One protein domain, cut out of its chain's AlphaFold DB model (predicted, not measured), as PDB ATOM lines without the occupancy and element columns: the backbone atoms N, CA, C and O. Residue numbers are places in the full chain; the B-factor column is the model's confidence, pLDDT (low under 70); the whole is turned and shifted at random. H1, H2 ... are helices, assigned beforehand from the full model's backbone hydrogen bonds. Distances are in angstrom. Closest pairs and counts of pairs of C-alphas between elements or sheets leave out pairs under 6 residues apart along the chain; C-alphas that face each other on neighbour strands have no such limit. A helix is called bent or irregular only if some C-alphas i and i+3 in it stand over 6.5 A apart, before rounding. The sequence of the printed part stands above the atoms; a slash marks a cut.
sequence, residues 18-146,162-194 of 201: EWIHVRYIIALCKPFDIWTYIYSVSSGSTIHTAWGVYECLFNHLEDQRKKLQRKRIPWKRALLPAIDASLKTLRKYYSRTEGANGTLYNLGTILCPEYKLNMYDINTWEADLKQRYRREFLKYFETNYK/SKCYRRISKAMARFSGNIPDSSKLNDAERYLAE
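This is residues 18 to 146 and 162 to 194 of the 201 residues of an uncharacterized protein of Acidobacteria bacterium (UniProt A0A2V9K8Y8). At one end of this loose, elongated model H4 and the arm H1b pack along H2, both running against it; toward the other end residues 47 to 50 of H2 and residues 105 to 110 of H5 meet near the ends of the two helices and make a corner, and H6 crosses H5. The 162 printed residues include eight named helices, H1 to H8, and no named strand: all helix. The radius of gyration of the C-alphas is 18.9 A, the spans 63 by 35 by 28 A.

H1, residues 18 to 40, assigned as one helix by its hydrogen bonds, is bent: C-alphas 28 and 31 are 7.4 A apart, and arms H1a, residues 18 to 28, and H1b, residues 31 to 40, stand at a steep tilt of 57 degrees. The hub, H2, residues 47 to 69, is irregular, C-alphas 48 and 51 being 7.5 A apart. With residues 53 to 60 alone it touches H1b in a hairpin at 17 degrees, a shallow tilt; the closest C-alphas, Pro 31 and Leu 57, are 6.8 A apart. H3, residues 74 to 77, only just touches H2, with 3 pairs of C-alphas within 8 A, only at the corner. H4, residues 80 to 97, touches H2, closest C-alphas Arg 65 and Leu 80 at 6.4 A, a shallow tilt of 19 degrees, opposite ways. H5, residues 99 to 110, touches H2, about perpendicular at 77 degrees, through His 48 and Thr 109, closest C-alphas at 4.0 A. H6, residues 127 to 144, touches H5, about perpendicular at 90 degrees. H7, residues 163 to 175, irregular with C-alphas 171 and 174 7.6 A apart, only just touches H2, with 3 pairs. H8, residues 187 to 193, only just touches H6, with 3 pairs. Every O i to N i+4 pair is within hydrogen-bond range in H1a, H1b and H8, but 17 of 19 in H2, 12 of 14 in H4, 6 of 8 in H5, 13 of 14 in H6 and 6 of 9 in H7; H3 is too short.

H1a begins at C-alpha 18 (33.934, 17.383, 75.016). H2 is 33.9 A long, H4 26.3 A and H6 26.9 A. H8 ends at C-alpha 193 (17.419, 50.204, 35.410).

The C-alphas farthest apart, Glu 18 and Lys 184, are 64.5 A apart. Residues 147 to 161 are not printed, a gap of 31.6 A between C-alphas 146 and 162. Links H5 to H6 and H7 to H8 are long. Of the printed residues 40 are under 70 in pLDDT, among them 162 to 188.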
ATOM      1  N   GLU A  18      34.379  17.905  76.311       87.06
ATOM      2  CA  GLU A  18      33.934  17.383  75.016       87.06
ATOM      3  C   GLU A  18      32.597  17.988  74.579       87.06
ATOM      4  O   GLU A  18      32.425  18.322  73.405       87.06
ATOM      5  N   TRP A  19      31.674  18.246  75.509       91.56
ATOM      6  CA  TRP A  19      30.447  18.985  75.211       91.56
ATOM      7  C   TRP A  19      30.728  20.401  74.708       91.56
ATOM      8  O   TRP A  19      30.039  20.886  73.803       91.56
ATOM      9  N   ILE A  20      31.751  21.075  75.240       88.62
ATOM     10  CA  ILE A  20      32.194  22.377  74.726       88.62
ATOM     11  C   ILE A  20      32.737  22.233  73.299       88.62
ATOM     12  O   ILE A  20      32.428  23.073  72.444       88.62
ATOM     13  N   HIS A  21      33.497  21.172  73.008       90.19
ATOM     14  CA  HIS A  21      33.994  20.896  71.656       90.19
ATOM     15  C   HIS A  21      32.838  20.682  70.673       90.19
ATOM     16  O   HIS A  21      32.794  21.323  69.620       90.19
ATOM     17  N   VAL A  22      31.858  19.856  71.048       90.69
ATOM     18  CA  VAL A  22      30.665  19.576  70.238       90.69
ATOM     19  C   VAL A  22      29.869  20.850  69.975       90.69
ATOM     20  O   VAL A  22      29.541  21.140  68.825       90.69
ATOM     21  N   ARG A  23      29.619  21.680  70.996       90.75
ATOM     22  CA  ARG A  23      28.936  22.976  70.819       90.75
ATOM     23  C   ARG A  23      29.669  23.877  69.831       90.75
ATOM     24  O   ARG A  23      29.027  24.575  69.045       90.75
ATOM     25  N   TYR A  24      30.999  23.859  69.852       89.81
ATOM     26  CA  TYR A  24      31.807  24.633  68.919       89.81
ATOM     27  C   TYR A  24      31.664  24.132  67.477       89.81
ATOM     28  O   TYR A  24      31.486  24.938  66.564       89.81
ATOM     29  N   ILE A  25      31.681  22.813  67.273       91.44
ATOM     30  CA  ILE A  25      31.472  22.194  65.958       91.44
ATOM     31  C   ILE A  25      30.056  22.489  65.445       91.44
ATOM     32  O   ILE A  25      29.897  22.911  64.303       91.44
ATOM     33  N   ILE A  26      29.033  22.376  66.296       92.00
ATOM     34  CA  ILE A  26      27.652  22.737  65.942       92.00
ATOM     35  C   ILE A  26      27.580  24.206  65.510       92.00
ATOM     36  O   ILE A  26      26.990  24.520  64.478       92.00
ATOM     37  N   ALA A  27      28.216  25.115  66.253       89.75
ATOM     38  CA  ALA A  27      28.254  26.530  65.889       89.75
ATOM     39  C   ALA A  27      28.982  26.777  64.553       89.75
ATOM     40  O   ALA A  27      28.559  27.637  63.778       89.75
ATOM     41  N   LEU A  28      30.042  26.015  64.261       91.25
ATOM     42  CA  LEU A  28      30.752  26.056  62.983       91.25
ATOM     43  C   LEU A  28      29.860  25.577  61.825       91.25
ATOM     44  O   LEU A  28      29.860  26.204  60.768       91.25
ATOM     45  N   CYS A  29      29.072  24.521  62.029       93.25
ATOM     46  CA  CYS A  29      28.191  23.939  61.014       93.25
ATOM     47  C   CYS A  29      26.846  24.668  60.861       93.25
ATOM     48  O   CYS A  29      26.178  24.503  59.844       93.25
ATOM     49  N   LYS A  30      26.449  25.505  61.825       90.75
ATOM     50  CA  LYS A  30      25.125  26.145  61.863       90.75
ATOM     51  C   LYS A  30      24.736  26.907  60.585       90.75
ATOM     52  O   LYS A  30      23.595  26.759  60.156       90.75
ATOM     53  N   PRO A  31      25.617  27.688  59.927       91.38
ATOM     54  CA  PRO A  31      25.246  28.338  58.669       91.38
ATOM     55  C   PRO A  31      24.936  27.349  57.541       91.38
ATOM     56  O   PRO A  31      24.049  27.617  56.737       91.38
ATOM     57  N   PHE A  32      25.622  26.203  57.496       92.19
ATOM     58  CA  PHE A  32      25.353  25.155  56.510       92.19
ATOM     59  C   PHE A  32      23.981  24.533  56.748       92.19
ATOM     60  O   PHE A  32      23.194  24.452  55.815       92.19
ATOM     61  N   ASP A  33      23.669  24.191  57.998       91.56
ATOM     62  CA  ASP A  33      22.358  23.662  58.386       91.56
ATOM     63  C   ASP A  33      21.215  24.615  58.000       91.56
ATOM     64  O   ASP A  33      20.256  24.212  57.343       91.56
ATOM     65  N   ILE A  34      21.364  25.910  58.297       88.88
ATOM     66  CA  ILE A  34      20.370  26.931  57.939       88.88
ATOM     67  C   ILE A  34      20.132  26.965  56.425       88.88
ATOM     68  O   ILE A  34      18.980  26.951  55.990       88.88
ATOM     69  N   TRP A  35      21.194  27.017  55.616       89.31
ATOM     70  CA  TRP A  35      21.056  27.097  54.161       89.31
ATOM     71  C   TRP A  35      20.534  25.799  53.548       89.31
ATOM     72  O   TRP A  35      19.674  25.851  52.668       89.31
ATOM     73  N   THR A  36      20.975  24.644  54.046       90.19
ATOM     74  CA  THR A  36      20.444  23.340  53.642       90.19
ATOM     75  C   THR A  36      18.956  23.235  53.953       90.19
ATOM     76  O   THR A  36      18.192  22.814  53.089       90.19
ATOM     77  N   TYR A  37      18.521  23.681  55.135       88.38
ATOM     78  CA  TYR A  37      17.106  23.719  55.488       88.38
ATOM     79  C   TYR A  37      16.309  24.669  54.592       88.38
ATOM     80  O   TYR A  37      15.240  24.311  54.111       88.38
ATOM     81  N   ILE A  38      16.817  25.880  54.337       84.50
ATOM     82  CA  ILE A  38      16.138  26.841  53.456       84.50
ATOM     83  C   ILE A  38      15.959  26.244  52.057       84.50
ATOM     84  O   ILE A  38      14.863  26.323  51.507       84.50
ATOM     85  N   TYR A  39      16.993  25.620  51.491       88.56
ATOM     86  CA  TYR A  39      16.908  25.013  50.163       88.56
ATOM     87  C   TYR A  39      16.036  23.759  50.123       88.56
ATOM     88  O   TYR A  39      15.338  23.569  49.134       88.56
ATOM     89  N   SER A  40      16.005  22.945  51.180       85.19
ATOM     90  CA  SER A  40      15.176  21.733  51.198       85.19
ATOM     91  C   SER A  40      13.676  22.028  51.249       85.19
ATOM     92  O   SER A  40      12.889  21.268  50.692       85.19
ATOM     93  N   VAL A  41      13.272  23.137  51.874       85.25
ATOM     94  CA  VAL A  41      11.858  23.551  51.952       85.25
ATOM     95  C   VAL A  41      11.441  24.511  50.834       85.25
ATOM     96  O   VAL A  41      10.276  24.901  50.760       85.25
ATOM     97  N   SER A  42      12.371  24.937  49.979       82.00
ATOM     98  CA  SER A  42      12.082  25.879  48.896       82.00
ATOM     99  C   SER A  42      11.471  25.156  47.700       82.00
ATOM    100  O   SER A  42      12.091  24.278  47.116       82.00
ATOM    101  N   SER A  43      10.258  25.550  47.311       76.75
ATOM    102  CA  SER A  43       9.549  24.960  46.163       76.75
ATOM    103  C   SER A  43       9.819  25.683  44.835       76.75
ATOM    104  O   SER A  43       9.403  25.205  43.786       76.75
ATOM    105  N   GLY A  44      10.467  26.851  44.879       81.06
ATOM    106  CA  GLY A  44      10.772  27.683  43.710       81.06
ATOM    107  C   GLY A  44      12.235  27.596  43.273       81.06
ATOM    108  O   GLY A  44      13.066  26.988  43.944       81.06
ATOM    109  N   SER A  45      12.561  28.253  42.157       82.38
ATOM    110  CA  SER A  45      13.948  28.368  41.694       82.38
ATOM    111  C   SER A  45      14.792  29.151  42.701       82.38
ATOM    112  O   SER A  45      14.446  30.277  43.043       82.38
ATOM    113  N   THR A  46      15.906  28.573  43.149       85.81
ATOM    114  CA  THR A  46      16.867  29.179  44.095       85.81
ATOM    115  C   THR A  46      18.214  29.491  43.445       85.81
ATOM    116  O   THR A  46      19.172  29.882  44.108       85.81
ATOM    117  N   ILE A  47      18.321  29.328  42.123       86.75
ATOM    118  CA  ILE A  47      19.595  29.481  41.410       86.75
ATOM    119  C   ILE A  47      20.186  30.890  41.560       86.75
ATOM    120  O   ILE A  47      21.397  31.057  41.674       86.75
ATOM    121  N   HIS A  48      19.309  31.886  41.655       83.19
ATOM    122  CA  HIS A  48      19.634  33.298  41.807       83.19
ATOM    123  C   HIS A  48      20.280  33.640  43.162       83.19
ATOM    124  O   HIS A  48      20.872  34.705  43.302       83.19
ATOM    125  N   THR A  49      20.197  32.757  44.168       84.25
ATOM    126  CA  THR A  49      20.845  32.962  45.476       84.25
ATOM    127  C   THR A  49      22.157  32.224  45.642       84.25
ATOM    128  O   THR A  49      22.856  32.455  46.630       84.25
ATOM    129  N   ALA A  50      22.516  31.342  44.708       86.56
ATOM    130  CA  ALA A  50      23.644  30.434  44.866       86.56
ATOM    131  C   ALA A  50      24.937  31.167  45.245       86.56
ATOM    132  O   ALA A  50      25.577  30.801  46.231       86.56
ATOM    133  N   TRP A  51      25.285  32.239  44.533       84.00
ATOM    134  CA  TRP A  51      26.491  33.013  44.825       84.00
ATOM    135  C   TRP A  51      26.468  33.688  46.195       84.00
ATOM    136  O   TRP A  51      27.455  33.600  46.922       84.00
ATOM    137  N   GLY A  52      25.339  34.274  46.601       82.62
ATOM    138  CA  GLY A  52      25.216  34.902  47.920       82.62
ATOM    139  C   GLY A  52      25.343  33.906  49.067       82.62
ATOM    140  O   GLY A  52      25.948  34.214  50.099       82.62
ATOM    141  N   VAL A  53      24.830  32.689  48.871       88.19
ATOM    142  CA  VAL A  53      24.995  31.583  49.821       88.19
ATOM    143  C   VAL A  53      26.454  31.154  49.901       88.19
ATOM    144  O   VAL A  53      26.997  31.077  51.003       88.19
ATOM    145  N   TYR A  54      27.113  30.923  48.762       89.50
ATOM    146  CA  TYR A  54      28.529  30.557  48.748       89.50
ATOM    147  C   TYR A  54      29.397  31.614  49.426       89.50
ATOM    148  O   TYR A  54      30.200  31.268  50.289       89.50
ATOM    149  N   GLU A  55      29.195  32.890  49.110       86.44
ATOM    150  CA  GLU A  55      29.906  33.996  49.747       86.44
ATOM    151  C   GLU A  55      29.667  34.027  51.264       86.44
ATOM    152  O   GLU A  55      30.609  34.152  52.047       86.44
ATOM    153  N   CYS A  56      28.420  33.838  51.708       88.19
ATOM    154  CA  CYS A  56      28.096  33.756  53.131       88.19
ATOM    155  C   CYS A  56      28.854  32.618  53.837       88.19
ATOM    156  O   CYS A  56      29.354  32.803  54.948       88.19
ATOM    157  N   LEU A  57      28.923  31.442  53.210       92.44
ATOM    158  CA  LEU A  57      29.595  30.267  53.763       92.44
ATOM    159  C   LEU A  57      31.121  30.427  53.758       92.44
ATOM    160  O   LEU A  57      31.768  30.074  54.747       92.44
ATOM    161  N   PHE A  58      31.693  31.000  52.692       91.88
ATOM    162  CA  PHE A  58      33.118  31.323  52.618       91.88
ATOM    163  C   PHE A  58      33.520  32.301  53.712       91.88
ATOM    164  O   PHE A  58      34.407  31.983  54.503       91.88
ATOM    165  N   ASN A  59      32.822  33.433  53.819       90.31
ATOM    166  CA  ASN A  59      33.110  34.453  54.823       90.31
ATOM    167  C   ASN A  59      33.033  33.883  56.242       90.31
ATOM    168  O   ASN A  59      33.926  34.122  57.050       90.31
ATOM    169  N   HIS A  60      32.023  33.054  56.536       93.12
ATOM    170  CA  HIS A  60      31.930  32.379  57.833       93.12
ATOM    171  C   HIS A  60      33.141  31.483  58.109       93.12
ATOM    172  O   HIS A  60      33.763  31.613  59.164       93.12
ATOM    173  N   LEU A  61      33.507  30.591  57.182       94.06
ATOM    174  CA  LEU A  61      34.649  29.692  57.374       94.06
ATOM    175  C   LEU A  61      35.972  30.456  57.494       94.06
ATOM    176  O   LEU A  61      36.791  30.118  58.349       94.06
ATOM    177  N   GLU A  62      36.183  31.496  56.690       93.38
ATOM    178  CA  GLU A  62      37.384  32.332  56.760       93.38
ATOM    179  C   GLU A  62      37.460  33.130  58.065       93.38
ATOM    180  O   GLU A  62      38.530  33.215  58.676       93.38
ATOM    181  N   ASP A  63      36.338  33.659  58.548       92.12
ATOM    182  CA  ASP A  63      36.270  34.342  59.836       92.12
ATOM    183  C   ASP A  63      36.551  33.395  60.997       92.12
ATOM    184  O   ASP A  63      37.300  33.749  61.915       92.12
ATOM    185  N   GLN A  64      35.989  32.181  60.968       91.88
ATOM    186  CA  GLN A  64      36.322  31.164  61.963       91.88
ATOM    187  C   GLN A  64      37.808  30.816  61.873       91.88
ATOM    188  O   GLN A  64      38.499  30.906  62.884       91.88
ATOM    189  N   ARG A  65      38.348  30.549  60.679       93.19
ATOM    190  CA  ARG A  65      39.780  30.281  60.472       93.19
ATOM    191  C   ARG A  65      40.662  31.361  61.106       93.19
ATOM    192  O   ARG A  65      41.528  31.037  61.919       93.19
ATOM    193  N   LYS A  66      40.398  32.640  60.810       92.44
ATOM    194  CA  LYS A  66      41.119  33.796  61.377       92.44
ATOM    195  C   LYS A  66      41.007  33.841  62.905       92.44
ATOM    196  O   LYS A  66      41.991  34.115  63.592       92.44
ATOM    197  N   LYS A  67      39.823  33.566  63.462       90.44
ATOM    198  CA  LYS A  67      39.603  33.512  64.919       90.44
ATOM    199  C   LYS A  67      40.384  32.368  65.566       90.44
ATOM    200  O   LYS A  67      41.000  32.602  66.604       90.44
ATOM    201  N   LEU A  68      40.386  31.173  64.970       89.62
ATOM    202  CA  LEU A  68      41.089  29.991  65.480       89.62
ATOM    203  C   LEU A  68      42.612  30.138  65.406       89.62
ATOM    204  O   LEU A  68      43.292  29.758  66.355       89.62
ATOM    205  N   GLN A  69      43.149  30.732  64.337       89.56
ATOM    206  CA  GLN A  69      44.592  30.975  64.188       89.56
ATOM    207  C   GLN A  69      45.170  31.819  65.333       89.56
ATOM    208  O   GLN A  69      46.314  31.624  65.734       89.56
ATOM    209  N   ARG A  70      44.363  32.722  65.905       90.56
ATOM    210  CA  ARG A  70      44.744  33.559  67.053       90.56
ATOM    211  C   ARG A  70      44.643  32.837  68.402       90.56
ATOM    212  O   ARG A  70      45.061  33.387  69.418       90.56
ATOM    213  N   LYS A  71      44.053  31.637  68.464       88.62
ATOM    214  CA  LYS A  71      43.892  30.888  69.720       88.62
ATOM    215  C   LYS A  71      45.143  30.069  70.036       88.62
ATOM    216  O   LYS A  71      45.776  29.483  69.164       88.62
ATOM    217  N   ARG A  72      45.463  29.993  71.330       87.19
ATOM    218  CA  ARG A  72      46.564  29.180  71.878       87.19
ATOM    219  C   ARG A  72      46.131  27.789  72.352       87.19
ATOM    220  O   ARG A  72      46.981  26.945  72.583       87.19
ATOM    221  N   ILE A  73      44.824  27.553  72.473       87.94
ATOM    222  CA  ILE A  73      44.269  26.305  73.006       87.94
ATOM    223  C   ILE A  73      44.454  25.171  71.975       87.94
ATOM    224  O   ILE A  73      43.955  25.326  70.852       87.94
ATOM    225  N   PRO A  74      45.122  24.051  72.325       86.62
ATOM    226  CA  PRO A  74      45.468  22.984  71.380       86.62
ATOM    227  C   PRO A  74      44.273  22.398  70.624       86.62
ATOM    228  O   PRO A  74      44.299  22.357  69.395       86.62
ATOM    229  N   TRP A  75      43.190  22.037  71.321       85.31
ATOM    230  CA  TRP A  75      42.016  21.428  70.682       85.31
ATOM    231  C   TRP A  75      41.327  22.373  69.689       85.31
ATOM    232  O   TRP A  75      40.860  21.946  68.637       85.31
ATOM    233  N   LYS A  76      41.333  23.688  69.956       86.88
ATOM    234  CA  LYS A  76      40.810  24.680  69.004       86.88
ATOM    235  C   LYS A  76      41.683  24.732  67.763       86.88
ATOM    236  O   LYS A  76      41.160  24.769  66.661       86.88
ATOM    237  N   ARG A  77      43.009  24.699  67.913       89.00
ATOM    238  CA  ARG A  77      43.924  24.673  66.760       89.00
ATOM    239  C   ARG A  77      43.798  23.383  65.950       89.00
ATOM    240  O   ARG A  77      43.957  23.444  64.735       89.00
ATOM    241  N   ALA A  78      43.449  22.266  66.586       89.69
ATOM    242  CA  ALA A  78      43.204  20.993  65.910       89.69
ATOM    243  C   ALA A  78      42.018  21.035  64.924       89.69
ATOM    244  O   ALA A  78      41.936  20.191  64.038       89.69
ATOM    245  N   LEU A  79      41.138  22.042  65.012       90.88
ATOM    246  CA  LEU A  79      40.048  22.251  64.053       90.88
ATOM    247  C   LEU A  79      40.475  23.013  62.785       90.88
ATOM    248  O   LEU A  79      39.728  23.023  61.806       90.88
ATOM    249  N   LEU A  80      41.658  23.643  62.757       92.75
ATOM    250  CA  LEU A  80      42.129  24.387  61.579       92.75
ATOM    251  C   LEU A  80      42.215  23.518  60.308       92.75
ATOM    252  O   LEU A  80      41.697  23.960  59.282       92.75
ATOM    253  N   PRO A  81      42.764  22.285  60.346       94.06
ATOM    254  CA  PRO A  81      42.755  21.397  59.184       94.06
ATOM    255  C   PRO A  81      41.342  21.069  58.686       94.06
ATOM    256  O   PRO A  81      41.119  20.989  57.480       94.06
ATOM    257  N   ALA A  82      40.371  20.925  59.596       93.00
ATOM    258  CA  ALA A  82      38.981  20.659  59.231       93.00
ATOM    259  C   ALA A  82      38.338  21.860  58.516       93.00
ATOM    260  O   ALA A  82      37.630  21.685  57.521       93.00
ATOM    261  N   ILE A  83      38.627  23.087  58.967       94.25
ATOM    262  CA  ILE A  83      38.177  24.309  58.282       94.25
ATOM    263  C   ILE A  83      38.830  24.426  56.899       94.25
ATOM    264  O   ILE A  83      38.139  24.720  55.926       94.25
ATOM    265  N   ASP A  84      40.124  24.130  56.780       94.31
ATOM    266  CA  ASP A  84      40.841  24.180  55.501       94.31
ATOM    267  C   ASP A  84      40.298  23.147  54.500       94.31
ATOM    268  O   ASP A  84      40.077  23.461  53.326       94.31
ATOM    269  N   ALA A  85      39.987  21.935  54.968       95.56
ATOM    270  CA  ALA A  85      39.321  20.914  54.164       95.56
ATOM    271  C   ALA A  85      37.901  21.341  53.742       95.56
ATOM    272  O   ALA A  85      37.493  21.112  52.597       95.56
ATOM    273  N   SER A  86      37.168  22.012  54.634       93.19
ATOM    274  CA  SER A  86      35.827  22.541  54.354       93.19
ATOM    275  C   SER A  86      35.871  23.642  53.294       93.19
ATOM    276  O   SER A  86      35.121  23.583  52.322       93.19
ATOM    277  N   LEU A  87      36.807  24.592  53.405       94.50
ATOM    278  CA  LEU A  87      37.039  25.635  52.399       94.50
ATOM    279  C   LEU A  87      37.399  25.036  51.036       94.50
ATOM    280  O   LEU A  87      36.846  25.448  50.017       94.50
ATOM    281  N   LYS A  88      38.283  24.031  51.001       95.50
ATOM    282  CA  LYS A  88      38.645  23.327  49.761       95.50
ATOM    283  C   LYS A  88      37.432  22.657  49.113       95.50
ATOM    284  O   LYS A  88      37.258  22.733  47.898       95.50
ATOM    285  N   THR A  89      36.589  22.022  49.923       94.75
ATOM    286  CA  THR A  89      35.361  21.369  49.455       94.75
ATOM    287  C   THR A  89      34.380  22.393  48.903       94.75
ATOM    288  O   THR A  89      33.857  22.213  47.806       94.75
ATOM    289  N   LEU A  90      34.194  23.507  49.610       93.31
ATOM    290  CA  LEU A  90      33.314  24.582  49.180       93.31
ATOM    291  C   LEU A  90      33.782  25.197  47.851       93.31
ATOM    292  O   LEU A  90      32.972  25.356  46.943       93.31
ATOM    293  N   ARG A  91      35.095  25.424  47.676       92.62
ATOM    294  CA  ARG A  91      35.689  25.889  46.403       92.62
ATOM    295  C   ARG A  91      35.441  24.927  45.249       92.62
ATOM    296  O   ARG A  91      35.094  25.367  44.161       92.62
ATOM    297  N   LYS A  92      35.567  23.618  45.487       92.50
ATOM    298  CA  LYS A  92      35.307  22.588  44.468       92.50
ATOM    299  C   LYS A  92      33.865  22.623  43.953       92.50
ATOM    300  O   LYS A  92      33.635  22.355  42.779       92.50
ATOM    301  N   TYR A  93      32.889  22.879  44.823       89.81
ATOM    302  CA  TYR A  93      31.492  22.985  44.395       89.81
ATOM    303  C   TYR A  93      31.191  24.345  43.774       89.81
ATOM    304  O   TYR A  93      30.509  24.395  42.753       89.81
ATOM    305  N   TYR A  94      31.767  25.417  44.315       88.31
ATOM    306  CA  TYR A  94      31.660  26.755  43.742       88.31
ATOM    307  C   TYR A  94      32.175  26.811  42.299       88.31
ATOM    308  O   TYR A  94      31.481  27.331  41.432       88.31
ATOM    309  N   SER A  95      33.312  26.177  41.993       86.50
ATOM    310  CA  SER A  95      33.883  26.174  40.637       86.50
ATOM    311  C   SER A  95      32.982  25.509  39.586       86.50
ATOM    312  O   SER A  95      33.174  25.693  38.390       86.50
ATOM    313  N   ARG A  96      31.972  24.728  40.000       86.38
ATOM    314  CA  ARG A  96      30.959  24.162  39.085       86.38
ATOM    315  C   ARG A  96      29.915  25.186  38.640       86.38
ATOM    316  O   ARG A  96      29.173  24.914  37.698       86.38
ATOM    317  N   THR A  97      29.850  26.322  39.331       82.12
ATOM    318  CA  THR A  97      29.018  27.481  38.984       82.12
ATOM    319  C   THR A  97      29.737  28.450  38.045       82.12
ATOM    320  O   THR A  97      29.195  29.496  37.722       82.12
ATOM    321  N   GLU A  98      30.944  28.111  37.589       78.50
ATOM    322  CA  GLU A  98      31.715  28.895  36.625       78.50
ATOM    323  C   GLU A  98      31.567  28.329  35.197       78.50
ATOM    324  O   GLU A  98      30.885  27.327  34.955       78.50
ATOM    325  N   GLY A  99      32.196  28.984  34.215       77.50
ATOM    326  CA  GLY A  99      32.183  28.546  32.815       77.50
ATOM    327  C   GLY A  99      30.783  28.581  32.191       77.50
ATOM    328  O   GLY A  99      30.031  29.524  32.412       77.50
ATOM    329  N   ALA A 100      30.430  27.546  31.422       71.25
ATOM    330  CA  ALA A 100      29.141  27.460  30.723       71.25
ATOM    331  C   ALA A 100      27.930  27.436  31.677       71.25
ATOM    332  O   ALA A 100      26.882  27.995  31.364       71.25
ATOM    333  N   ASN A 101      28.080  26.843  32.866       77.62
ATOM    334  CA  ASN A 101      27.038  26.886  33.893       77.62
ATOM    335  C   ASN A 101      26.938  28.275  34.530       77.62
ATOM    336  O   ASN A 101      25.861  28.668  34.972       77.62
ATOM    337  N   GLY A 102      28.040  29.030  34.553       81.19
ATOM    338  CA  GLY A 102      28.085  30.381  35.102       81.19
ATOM    339  C   GLY A 102      27.157  31.353  34.396       81.19
ATOM    340  O   GLY A 102      26.554  32.182  35.071       81.19
ATOM    341  N   THR A 103      26.934  31.184  33.092       82.25
ATOM    342  CA  THR A 103      25.923  31.954  32.360       82.25
ATOM    343  C   THR A 103      24.534  31.755  32.964       82.25
ATOM    344  O   THR A 103      23.816  32.722  33.180       82.25
ATOM    345  N   LEU A 104      24.151  30.523  33.310       87.06
ATOM    346  CA  LEU A 104      22.832  30.241  33.880       87.06
ATOM    347  C   LEU A 104      22.661  30.868  35.274       87.06
ATOM    348  O   LEU A 104      21.627  31.477  35.551       87.06
ATOM    349  N   TYR A 105      23.679  30.766  36.134       85.88
ATOM    350  CA  TYR A 105      23.675  31.425  37.447       85.88
ATOM    351  C   TYR A 105      23.654  32.953  37.317       85.88
ATOM    352  O   TYR A 105      22.921  33.621  38.049       85.88
ATOM    353  N   ASN A 106      24.386  33.497  36.342       85.12
ATOM    354  CA  ASN A 106      24.394  34.918  36.009       85.12
ATOM    355  C   ASN A 106      23.001  35.408  35.599       85.12
ATOM    356  O   ASN A 106      22.443  36.307  36.228       85.12
ATOM    357  N   LEU A 107      22.403  34.762  34.596       86.62
ATOM    358  CA  LEU A 107      21.065  35.093  34.113       86.62
ATOM    359  C   LEU A 107      20.033  34.987  35.238       86.62
ATOM    360  O   LEU A 107      19.259  35.917  35.431       86.62
ATOM    361  N   GLY A 108      20.050  33.902  36.019       85.81
ATOM    362  CA  GLY A 108      19.129  33.722  37.140       85.81
ATOM    363  C   GLY A 108      19.245  34.830  38.190       85.81
ATOM    364  O   GLY A 108      18.230  35.325  38.673       85.81
ATOM    365  N   THR A 109      20.469  35.255  38.505       84.00
ATOM    366  CA  THR A 109      20.733  36.341  39.462       84.00
ATOM    367  C   THR A 109      20.234  37.688  38.935       84.00
ATOM    368  O   THR A 109      19.513  38.391  39.639       84.00
ATOM    369  N   ILE A 110      20.549  38.027  37.679       84.94
ATOM    370  CA  ILE A 110      20.133  39.289  37.050       84.94
ATOM    371  C   ILE A 110      18.610  39.355  36.878       84.94
ATOM    372  O   ILE A 110      17.998  40.394  37.136       84.94
ATOM    373  N   LEU A 111      17.982  38.251  36.474       85.06
ATOM    374  CA  LEU A 111      16.529  38.141  36.315       85.06
ATOM    375  C   LEU A 111      15.771  38.174  37.647       85.06
ATOM    376  O   LEU A 111      14.546  38.257  37.638       85.06
ATOM    377  N   CYS A 112      16.467  38.152  38.788       80.25
ATOM    378  CA  CYS A 112      15.824  38.416  40.060       80.25
ATOM    379  C   CYS A 112      15.632  39.932  40.259       80.25
ATOM    380  O   CYS A 112      16.618  40.673  40.354       80.25
ATOM    381  N   PRO A 113      14.381  40.416  40.365       73.56
ATOM    382  CA  PRO A 113      14.088  41.845  40.429       73.56
ATOM    383  C   PRO A 113      14.551  42.512  41.731       73.56
ATOM    384  O   PRO A 113      14.683  43.734  41.744       73.56
ATOM    385  N   GLU A 114      14.798  41.734  42.792       69.00
ATOM    386  CA  GLU A 114      15.186  42.227  44.122       69.00
ATOM    387  C   GLU A 114      16.632  42.750  44.185       69.00
ATOM    388  O   GLU A 114      16.914  43.685  44.928       69.00
ATOM    389  N   TYR A 115      17.560  42.161  43.420       71.69
ATOM    390  CA  TYR A 115      18.985  42.537  43.465       71.69
ATOM    391  C   TYR A 115      19.570  42.853  42.093       71.69
ATOM    392  O   TYR A 115      20.438  43.716  42.020       71.69
ATOM    393  N   LYS A 116      19.114  42.226  40.999       79.75
ATOM    394  CA  LYS A 116      19.641  42.448  39.638       79.75
ATOM    395  C   LYS A 116      21.183  42.503  39.614       79.75
ATOM    396  O   LYS A 116      21.846  41.533  39.966       79.75
ATOM    397  N   LEU A 117      21.758  43.649  39.230       76.00
ATOM    398  CA  LEU A 117      23.203  43.890  39.194       76.00
ATOM    399  C   LEU A 117      23.800  44.331  40.540       76.00
ATOM    400  O   LEU A 117      25.022  44.324  40.675       76.00
ATOM    401  N   ASN A 118      22.975  44.689  41.523       71.50
ATOM    402  CA  ASN A 118      23.423  45.128  42.847       71.50
ATOM    403  C   ASN A 118      24.054  43.977  43.646       71.50
ATOM    404  O   ASN A 118      24.878  44.208  44.524       71.50
ATOM    405  N   MET A 119      23.747  42.724  43.285       69.75
ATOM    406  CA  MET A 119      24.437  41.544  43.816       69.75
ATOM    407  C   MET A 119      25.962  41.620  43.617       69.75
ATOM    408  O   MET A 119      26.717  41.153  44.464       69.75
ATOM    409  N   TYR A 120      26.410  42.235  42.519       70.19
ATOM    410  CA  TYR A 120      27.829  42.373  42.174       70.19
ATOM    411  C   TYR A 120      28.439  43.700  42.640       70.19
ATOM    412  O   TYR A 120      29.609  43.943  42.366       70.19
ATOM    413  N   ASP A 121      27.664  44.565  43.306       65.38
ATOM    414  CA  ASP A 121      28.162  45.835  43.857       65.38
ATOM    415  C   ASP A 121      28.857  45.670  45.210       65.38
ATOM    416  O   ASP A 121      29.440  46.622  45.729       65.38
ATOM    417  N   ILE A 122      28.831  44.473  45.799       58.62
ATOM    418  CA  ILE A 122      29.573  44.224  47.030       58.62
ATOM    419  C   ILE A 122      31.075  44.219  46.726       58.62
ATOM    420  O   ILE A 122      31.540  43.494  45.850       58.62
ATOM    421  N   ASN A 123      31.824  44.996  47.520       52.06
ATOM    422  CA  ASN A 123      33.284  45.223  47.497       52.06
ATOM    423  C   ASN A 123      34.187  43.966  47.462       52.06
ATOM    424  O   ASN A 123      35.409  44.082  47.531       52.06
ATOM    425  N   THR A 124      33.615  42.769  47.437       54.06
ATOM    426  CA  THR A 124      34.298  41.476  47.344       54.06
ATOM    427  C   THR A 124      34.486  41.000  45.902       54.06
ATOM    428  O   THR A 124      35.319  40.123  45.676       54.06
ATOM    429  N   TRP A 125      33.763  41.565  44.930       60.69
ATOM    430  CA  TRP A 125      33.803  41.145  43.526       60.69
ATOM    431  C   TRP A 125      34.647  42.118  42.694       60.69
ATOM    432  O   TRP A 125      34.572  43.333  42.872       60.69
ATOM    433  N   GLU A 126      35.475  41.595  41.786       60.25
ATOM    434  CA  GLU A 126      36.290  42.423  40.886       60.25
ATOM    435  C   GLU A 126      35.387  43.343  40.046       60.25
ATOM    436  O   GLU A 126      34.393  42.887  39.477       60.25
ATOM    437  N   ALA A 127      35.738  44.630  39.938       61.00
ATOM    438  CA  ALA A 127      34.927  45.641  39.242       61.00
ATOM    439  C   ALA A 127      34.570  45.241  37.793       61.00
ATOM    440  O   ALA A 127      33.482  45.549  37.295       61.00
ATOM    441  N   ASP A 128      35.445  44.469  37.147       70.50
ATOM    442  CA  ASP A 128      35.272  43.987  35.777       70.50
ATOM    443  C   ASP A 128      34.230  42.861  35.657       70.50
ATOM    444  O   ASP A 128      33.636  42.675  34.588       70.50
ATOM    445  N   LEU A 129      33.941  42.125  36.741       70.31
ATOM    446  CA  LEU A 129      32.961  41.034  36.739       70.31
ATOM    447  C   LEU A 129      31.547  41.556  36.513       70.31
ATOM    448  O   LEU A 129      30.823  41.004  35.685       70.31
ATOM    449  N   LYS A 130      31.169  42.660  37.168       75.12
ATOM    450  CA  LYS A 130      29.854  43.288  36.970       75.12
ATOM    451  C   LYS A 130      29.637  43.654  35.501       75.12
ATOM    452  O   LYS A 130      28.586  43.365  34.924       75.12
ATOM    453  N   GLN A 131      30.645  44.254  34.865       78.50
ATOM    454  CA  GLN A 131      30.560  44.647  33.460       78.50
ATOM    455  C   GLN A 131      30.558  43.433  32.521       78.50
ATOM    456  O   GLN A 131      29.814  43.417  31.536       78.50
ATOM    457  N   ARG A 132      31.355  42.402  32.823       81.25
ATOM    458  CA  ARG A 132      31.370  41.132  32.086       81.25
ATOM    459  C   ARG A 132      30.005  40.447  32.127       81.25
ATOM    460  O   ARG A 132      29.476  40.102  31.072       81.25
ATOM    461  N   TYR A 133      29.422  40.308  33.311       81.44
ATOM    462  CA  TYR A 133      28.140  39.640  33.519       81.44
ATOM    463  C   TYR A 133      26.963  40.411  32.923       81.44
ATOM    464  O   TYR A 133      26.089  39.803  32.303       81.44
ATOM    465  N   ARG A 134      26.990  41.749  32.991       83.25
ATOM    466  CA  ARG A 134      26.042  42.600  32.258       83.25
ATOM    467  C   ARG A 134      26.121  42.363  30.750       83.25
ATOM    468  O   ARG A 134      25.093  42.217  30.095       83.25
ATOM    469  N   ARG A 135      27.333  42.322  30.187       85.00
ATOM    470  CA  ARG A 135      27.545  42.102  28.748       85.00
ATOM    471  C   ARG A 135      27.061  40.724  28.309       85.00
ATOM    472  O   ARG A 135      26.474  40.597  27.242       85.00
ATOM    473  N   GLU A 136      27.302  39.710  29.130       84.69
ATOM    474  CA  GLU A 136      26.837  38.349  28.886       84.69
ATOM    475  C   GLU A 136      25.305  38.264  28.863       84.69
ATOM    476  O   GLU A 136      24.751  37.687  27.930       84.69
ATOM    477  N   PHE A 137      24.624  38.912  29.815       86.19
ATOM    478  CA  PHE A 137      23.163  39.011  29.827       86.19
ATOM    479  C   PHE A 137      22.622  39.696  28.569       86.19
ATOM    480  O   PHE A 137      21.753  39.143  27.897       86.19
ATOM    481  N   LEU A 138      23.173  40.861  28.207       85.88
ATOM    482  CA  LEU A 138      22.748  41.590  27.010       85.88
ATOM    483  C   LEU A 138      22.960  40.755  25.745       85.88
ATOM    484  O   LEU A 138      22.035  40.597  24.958       85.88
ATOM    485  N   LYS A 139      24.133  40.134  25.586       87.31
ATOM    486  CA  LYS A 139      24.422  39.255  24.446       87.31
ATOM    487  C   LYS A 139      23.442  38.081  24.370       87.31
ATOM    488  O   LYS A 139      22.986  37.729  23.282       87.31
ATOM    489  N   TYR A 140      23.123  37.467  25.510       85.94
ATOM    490  CA  TYR A 140      22.176  36.357  25.567       85.94
ATOM    491  C   TYR A 140      20.763  36.805  25.177       85.94
ATOM    492  O   TYR A 140      20.105  36.128  24.386       85.94
ATOM    493  N   PHE A 141      20.323  37.962  25.676       83.62
ATOM    494  CA  PHE A 141      19.045  38.563  25.306       83.62
ATOM    495  C   PHE A 141      18.981  38.868  23.806       83.62
ATOM    496  O   PHE A 141      18.031  38.476  23.129       83.62
ATOM    497  N   GLU A 142      20.025  39.494  23.261       84.81
ATOM    498  CA  GLU A 142      20.092  39.826  21.840       84.81
ATOM    499  C   GLU A 142      20.021  38.590  20.942       84.81
ATOM    500  O   GLU A 142      19.347  38.612  19.916       84.81
ATOM    501  N   THR A 143      20.686  37.509  21.346       85.38
ATOM    502  CA  THR A 143      20.747  36.270  20.564       85.38
ATOM    503  C   THR A 143      19.421  35.507  20.579       85.38
ATOM    504  O   THR A 143      19.051  34.924  19.566       85.38
ATOM    505  N   ASN A 144      18.704  35.496  21.709       83.88
ATOM    506  CA  ASN A 144      17.568  34.586  21.913       83.88
ATOM    507  C   ASN A 144      16.192  35.274  21.894       83.88
ATOM    508  O   ASN A 144      15.191  34.606  21.660       83.88
ATOM    509  N   TYR A 145      16.120  36.587  22.141       77.31
ATOM    510  CA  TYR A 145      14.846  37.288  22.361       77.31
ATOM    511  C   TYR A 145      14.623  38.492  21.437       77.31
ATOM    512  O   TYR A 145      13.477  38.876  21.217       77.31
ATOM    513  N   LYS A 146      15.675  39.053  20.822       68.81
ATOM    514  CA  LYS A 146      15.569  40.231  19.931       68.81
ATOM    515  C   LYS A 146      14.761  39.975  18.653       68.81
ATOM    516  O   LYS A 146      14.285  40.926  18.046       68.81
ATOM    517  N   SER A 162       5.380  32.954  47.867       50.75
ATOM    518  CA  SER A 162       5.550  31.763  48.697       50.75
ATOM    519  C   SER A 162       6.283  32.151  49.989       50.75
ATOM    520  O   SER A 162       7.247  32.921  49.970       50.75
ATOM    521  N   LYS A 163       5.877  31.594  51.139       51.72
ATOM    522  CA  LYS A 163       6.549  31.823  52.439       51.72
ATOM    523  C   LYS A 163       8.068  31.571  52.380       51.72
ATOM    524  O   LYS A 163       8.819  32.189  53.135       51.72
ATOM    525  N   CYS A 164       8.521  30.686  51.491       43.31
ATOM    526  CA  CYS A 164       9.935  30.374  51.279       43.31
ATOM    527  C   CYS A 164      10.688  31.525  50.593       43.31
ATOM    528  O   CYS A 164      11.810  31.828  50.997       43.31
ATOM    529  N   TYR A 165      10.044  32.235  49.661       52.25
ATOM    530  CA  TYR A 165      10.608  33.420  49.005       52.25
ATOM    531  C   TYR A 165      10.947  34.522  50.020       52.25
ATOM    532  O   TYR A 165      12.055  35.045  50.013       52.25
ATOM    533  N   ARG A 166      10.067  34.768  51.004       57.38
ATOM    534  CA  ARG A 166      10.291  35.770  52.068       57.38
ATOM    535  C   ARG A 166      11.504  35.466  52.966       57.38
ATOM    536  O   ARG A 166      12.127  36.372  53.515       57.38
ATOM    537  N   ARG A 167      11.848  34.186  53.158       57.84
ATOM    538  CA  ARG A 167      13.023  33.780  53.958       57.84
ATOM    539  C   ARG A 167      14.321  33.984  53.183       57.84
ATOM    540  O   ARG A 167      15.314  34.402  53.775       57.84
ATOM    541  N   ILE A 168      14.284  33.711  51.880       60.31
ATOM    542  CA  ILE A 168      15.393  33.939  50.956       60.31
ATOM    543  C   ILE A 168      15.653  35.442  50.813       60.31
ATOM    544  O   ILE A 168      16.777  35.882  51.052       60.31
ATOM    545  N   SER A 169      14.618  36.240  50.545       62.03
ATOM    546  CA  SER A 169      14.744  37.693  50.390       62.03
ATOM    547  C   SER A 169      15.263  38.369  51.663       62.03
ATOM    548  O   SER A 169      16.185  39.178  51.601       62.03
ATOM    549  N   LYS A 170      14.807  37.951  52.856       64.06
ATOM    550  CA  LYS A 170      15.357  38.438  54.138       64.06
ATOM    551  C   LYS A 170      16.849  38.122  54.312       64.06
ATOM    552  O   LYS A 170      17.586  38.957  54.832       64.06
ATOM    553  N   ALA A 171      17.302  36.936  53.904       59.69
ATOM    554  CA  ALA A 171      18.717  36.561  53.977       59.69
ATOM    555  C   ALA A 171      19.581  37.305  52.935       59.69
ATOM    556  O   ALA A 171      20.761  37.555  53.180       59.69
ATOM    557  N   MET A 172      18.976  37.701  51.811       67.69
ATOM    558  CA  MET A 172      19.612  38.422  50.702       67.69
ATOM    559  C   MET A 172      19.434  39.950  50.768       67.69
ATOM    560  O   MET A 172      19.992  40.672  49.948       67.69
ATOM    561  N   ALA A 173      18.737  40.480  51.777       62.03
ATOM    562  CA  ALA A 173      18.402  41.903  51.894       62.03
ATOM    563  C   ALA A 173      19.619  42.854  51.922       62.03
ATOM    564  O   ALA A 173      19.484  44.042  51.642       62.03
ATOM    565  N   ARG A 174      20.821  42.346  52.231       60.34
ATOM    566  CA  ARG A 174      22.079  43.117  52.196       60.34
ATOM    567  C   ARG A 174      22.556  43.493  50.782       60.34
ATOM    568  O   ARG A 174      23.496  44.267  50.675       60.34
ATOM    569  N   PHE A 175      21.939  42.935  49.738       53.31
ATOM    570  CA  PHE A 175      22.318  43.111  48.329       53.31
ATOM    571  C   PHE A 175      21.368  44.043  47.541       53.31
ATOM    572  O   PHE A 175      21.492  44.161  46.325       53.31
ATOM    573  N   SER A 176      20.403  44.694  48.200       53.28
ATOM    574  CA  SER A 176      19.462  45.635  47.562       53.28
ATOM    575  C   SER A 176      20.091  47.028  47.388       53.28
ATOM    576  O   SER A 176      20.757  47.514  48.301       53.28
ATOM    577  N   GLY A 177      19.861  47.693  46.248       52.12
ATOM    578  CA  GLY A 177      20.469  48.986  45.877       52.12
ATOM    579  C   GLY A 177      19.499  49.961  45.183       52.12
ATOM    580  O   GLY A 177      18.357  49.598  44.905       52.12
ATOM    581  N   ASN A 178      19.954  51.198  44.929       47.66
ATOM    582  CA  ASN A 178      19.150  52.345  44.457       47.66
ATOM    583  C   ASN A 178      19.084  52.507  42.920       47.66
ATOM    584  O   ASN A 178      19.961  52.049  42.192       47.66
ATOM    585  N   ILE A 179      18.044  53.217  42.459       46.91
ATOM    586  CA  ILE A 179      17.559  53.316  41.067       46.91
ATOM    587  C   ILE A 179      18.065  54.596  40.360       46.91
ATOM    588  O   ILE A 179      17.912  55.680  40.925       46.91
ATOM    589  N   PRO A 180      18.573  54.517  39.113       47.53
ATOM    590  CA  PRO A 180      18.695  55.658  38.198       47.53
ATOM    591  C   PRO A 180      17.644  55.653  37.060       47.53
ATOM    592  O   PRO A 180      17.197  54.599  36.617       47.53
ATOM    593  N   ASP A 181      17.292  56.847  36.569       44.81
ATOM    594  CA  ASP A 181      16.265  57.125  35.542       44.81
ATOM    595  C   ASP A 181      16.712  56.756  34.103       44.81
ATOM    596  O   ASP A 181      17.864  56.991  33.729       44.81
ATOM    597  N   SER A 182      15.822  56.167  33.282       48.31
ATOM    598  CA  SER A 182      16.198  55.477  32.031       48.31
ATOM    599  C   SER A 182      15.256  55.643  30.823       48.31
ATOM    600  O   SER A 182      14.862  54.668  30.179       48.31
ATOM    601  N   SER A 183      14.950  56.871  30.417       49.41
ATOM    602  CA  SER A 183      14.035  57.155  29.291       49.41
ATOM    603  C   SER A 183      14.545  56.834  27.862       49.41
ATOM    604  O   SER A 183      13.900  57.229  26.892       49.41
ATOM    605  N   LYS A 184      15.673  56.119  27.677       51.34
ATOM    606  CA  LYS A 184      16.261  55.825  26.339       51.34
ATOM    607  C   LYS A 184      16.823  54.401  26.133       51.34
ATOM    608  O   LYS A 184      17.668  54.211  25.262       51.34
ATOM    609  N   LEU A 185      16.408  53.409  26.919       56.84
ATOM    610  CA  LEU A 185      17.026  52.071  26.942       56.84
ATOM    611  C   LEU A 185      16.165  50.978  26.277       56.84
ATOM    612  O   LEU A 185      14.942  51.101  26.232       56.84
ATOM    613  N   ASN A 186      16.796  49.903  25.775       67.25
ATOM    614  CA  ASN A 186      16.074  48.708  25.294       67.25
ATOM    615  C   ASN A 186      15.429  47.928  26.461       67.25
ATOM    616  O   ASN A 186      15.802  48.149  27.606       67.25
ATOM    617  N   ASP A 187      14.491  47.004  26.208       67.06
ATOM    618  CA  ASP A 187      13.732  46.320  27.280       67.06
ATOM    619  C   ASP A 187      14.617  45.639  28.340       67.06
ATOM    620  O   ASP A 187      14.319  45.693  29.535       67.06
ATOM    621  N   ALA A 188      15.741  45.046  27.931       66.31
ATOM    622  CA  ALA A 188      16.698  44.420  28.839       66.31
ATOM    623  C   ALA A 188      17.459  45.464  29.674       66.31
ATOM    624  O   ALA A 188      17.624  45.309  30.880       66.31
ATOM    625  N   GLU A 189      17.900  46.552  29.053       70.75
ATOM    626  CA  GLU A 189      18.570  47.672  29.713       70.75
ATOM    627  C   GLU A 189      17.629  48.461  30.635       70.75
ATOM    628  O   GLU A 189      18.041  48.883  31.715       70.75
ATOM    629  N   ARG A 190      16.360  48.594  30.248       71.56
ATOM    630  CA  ARG A 190      15.276  49.171  31.040       71.56
ATOM    631  C   ARG A 190      14.963  48.291  32.245       71.56
ATOM    632  O   ARG A 190      14.902  48.795  33.359       71.56
ATOM    633  N   TYR A 191      14.882  46.970  32.068       71.75
ATOM    634  CA  TYR A 191      14.771  46.043  33.192       71.75
ATOM    635  C   TYR A 191      15.956  46.178  34.159       71.75
ATOM    636  O   TYR A 191      15.756  46.156  35.368       71.75
ATOM    637  N   LEU A 192      17.189  46.342  33.674       69.81
ATOM    638  CA  LEU A 192      18.343  46.556  34.557       69.81
ATOM    639  C   LEU A 192      18.268  47.883  35.331       69.81
ATOM    640  O   LEU A 192      18.808  47.952  36.433       69.81
ATOM    641  N   ALA A 193      17.611  48.903  34.775       64.50
ATOM    642  CA  ALA A 193      17.419  50.204  35.410       64.50
ATOM    643  C   ALA A 193      16.229  50.236  36.393       64.50
ATOM    644  O   ALA A 193      16.315  50.882  37.432       64.50
ATOM    645  N   GLU A 194      15.145  49.503  36.124       61.75
ATOM    646  CA  GLU A 194      13.904  49.518  36.915       61.75
ATOM    647  C   GLU A 194      13.858  48.376  37.958       61.75
ATOM    648  O   GLU A 194      13.502  47.245  37.627       61.75
TER     649      GLU A 194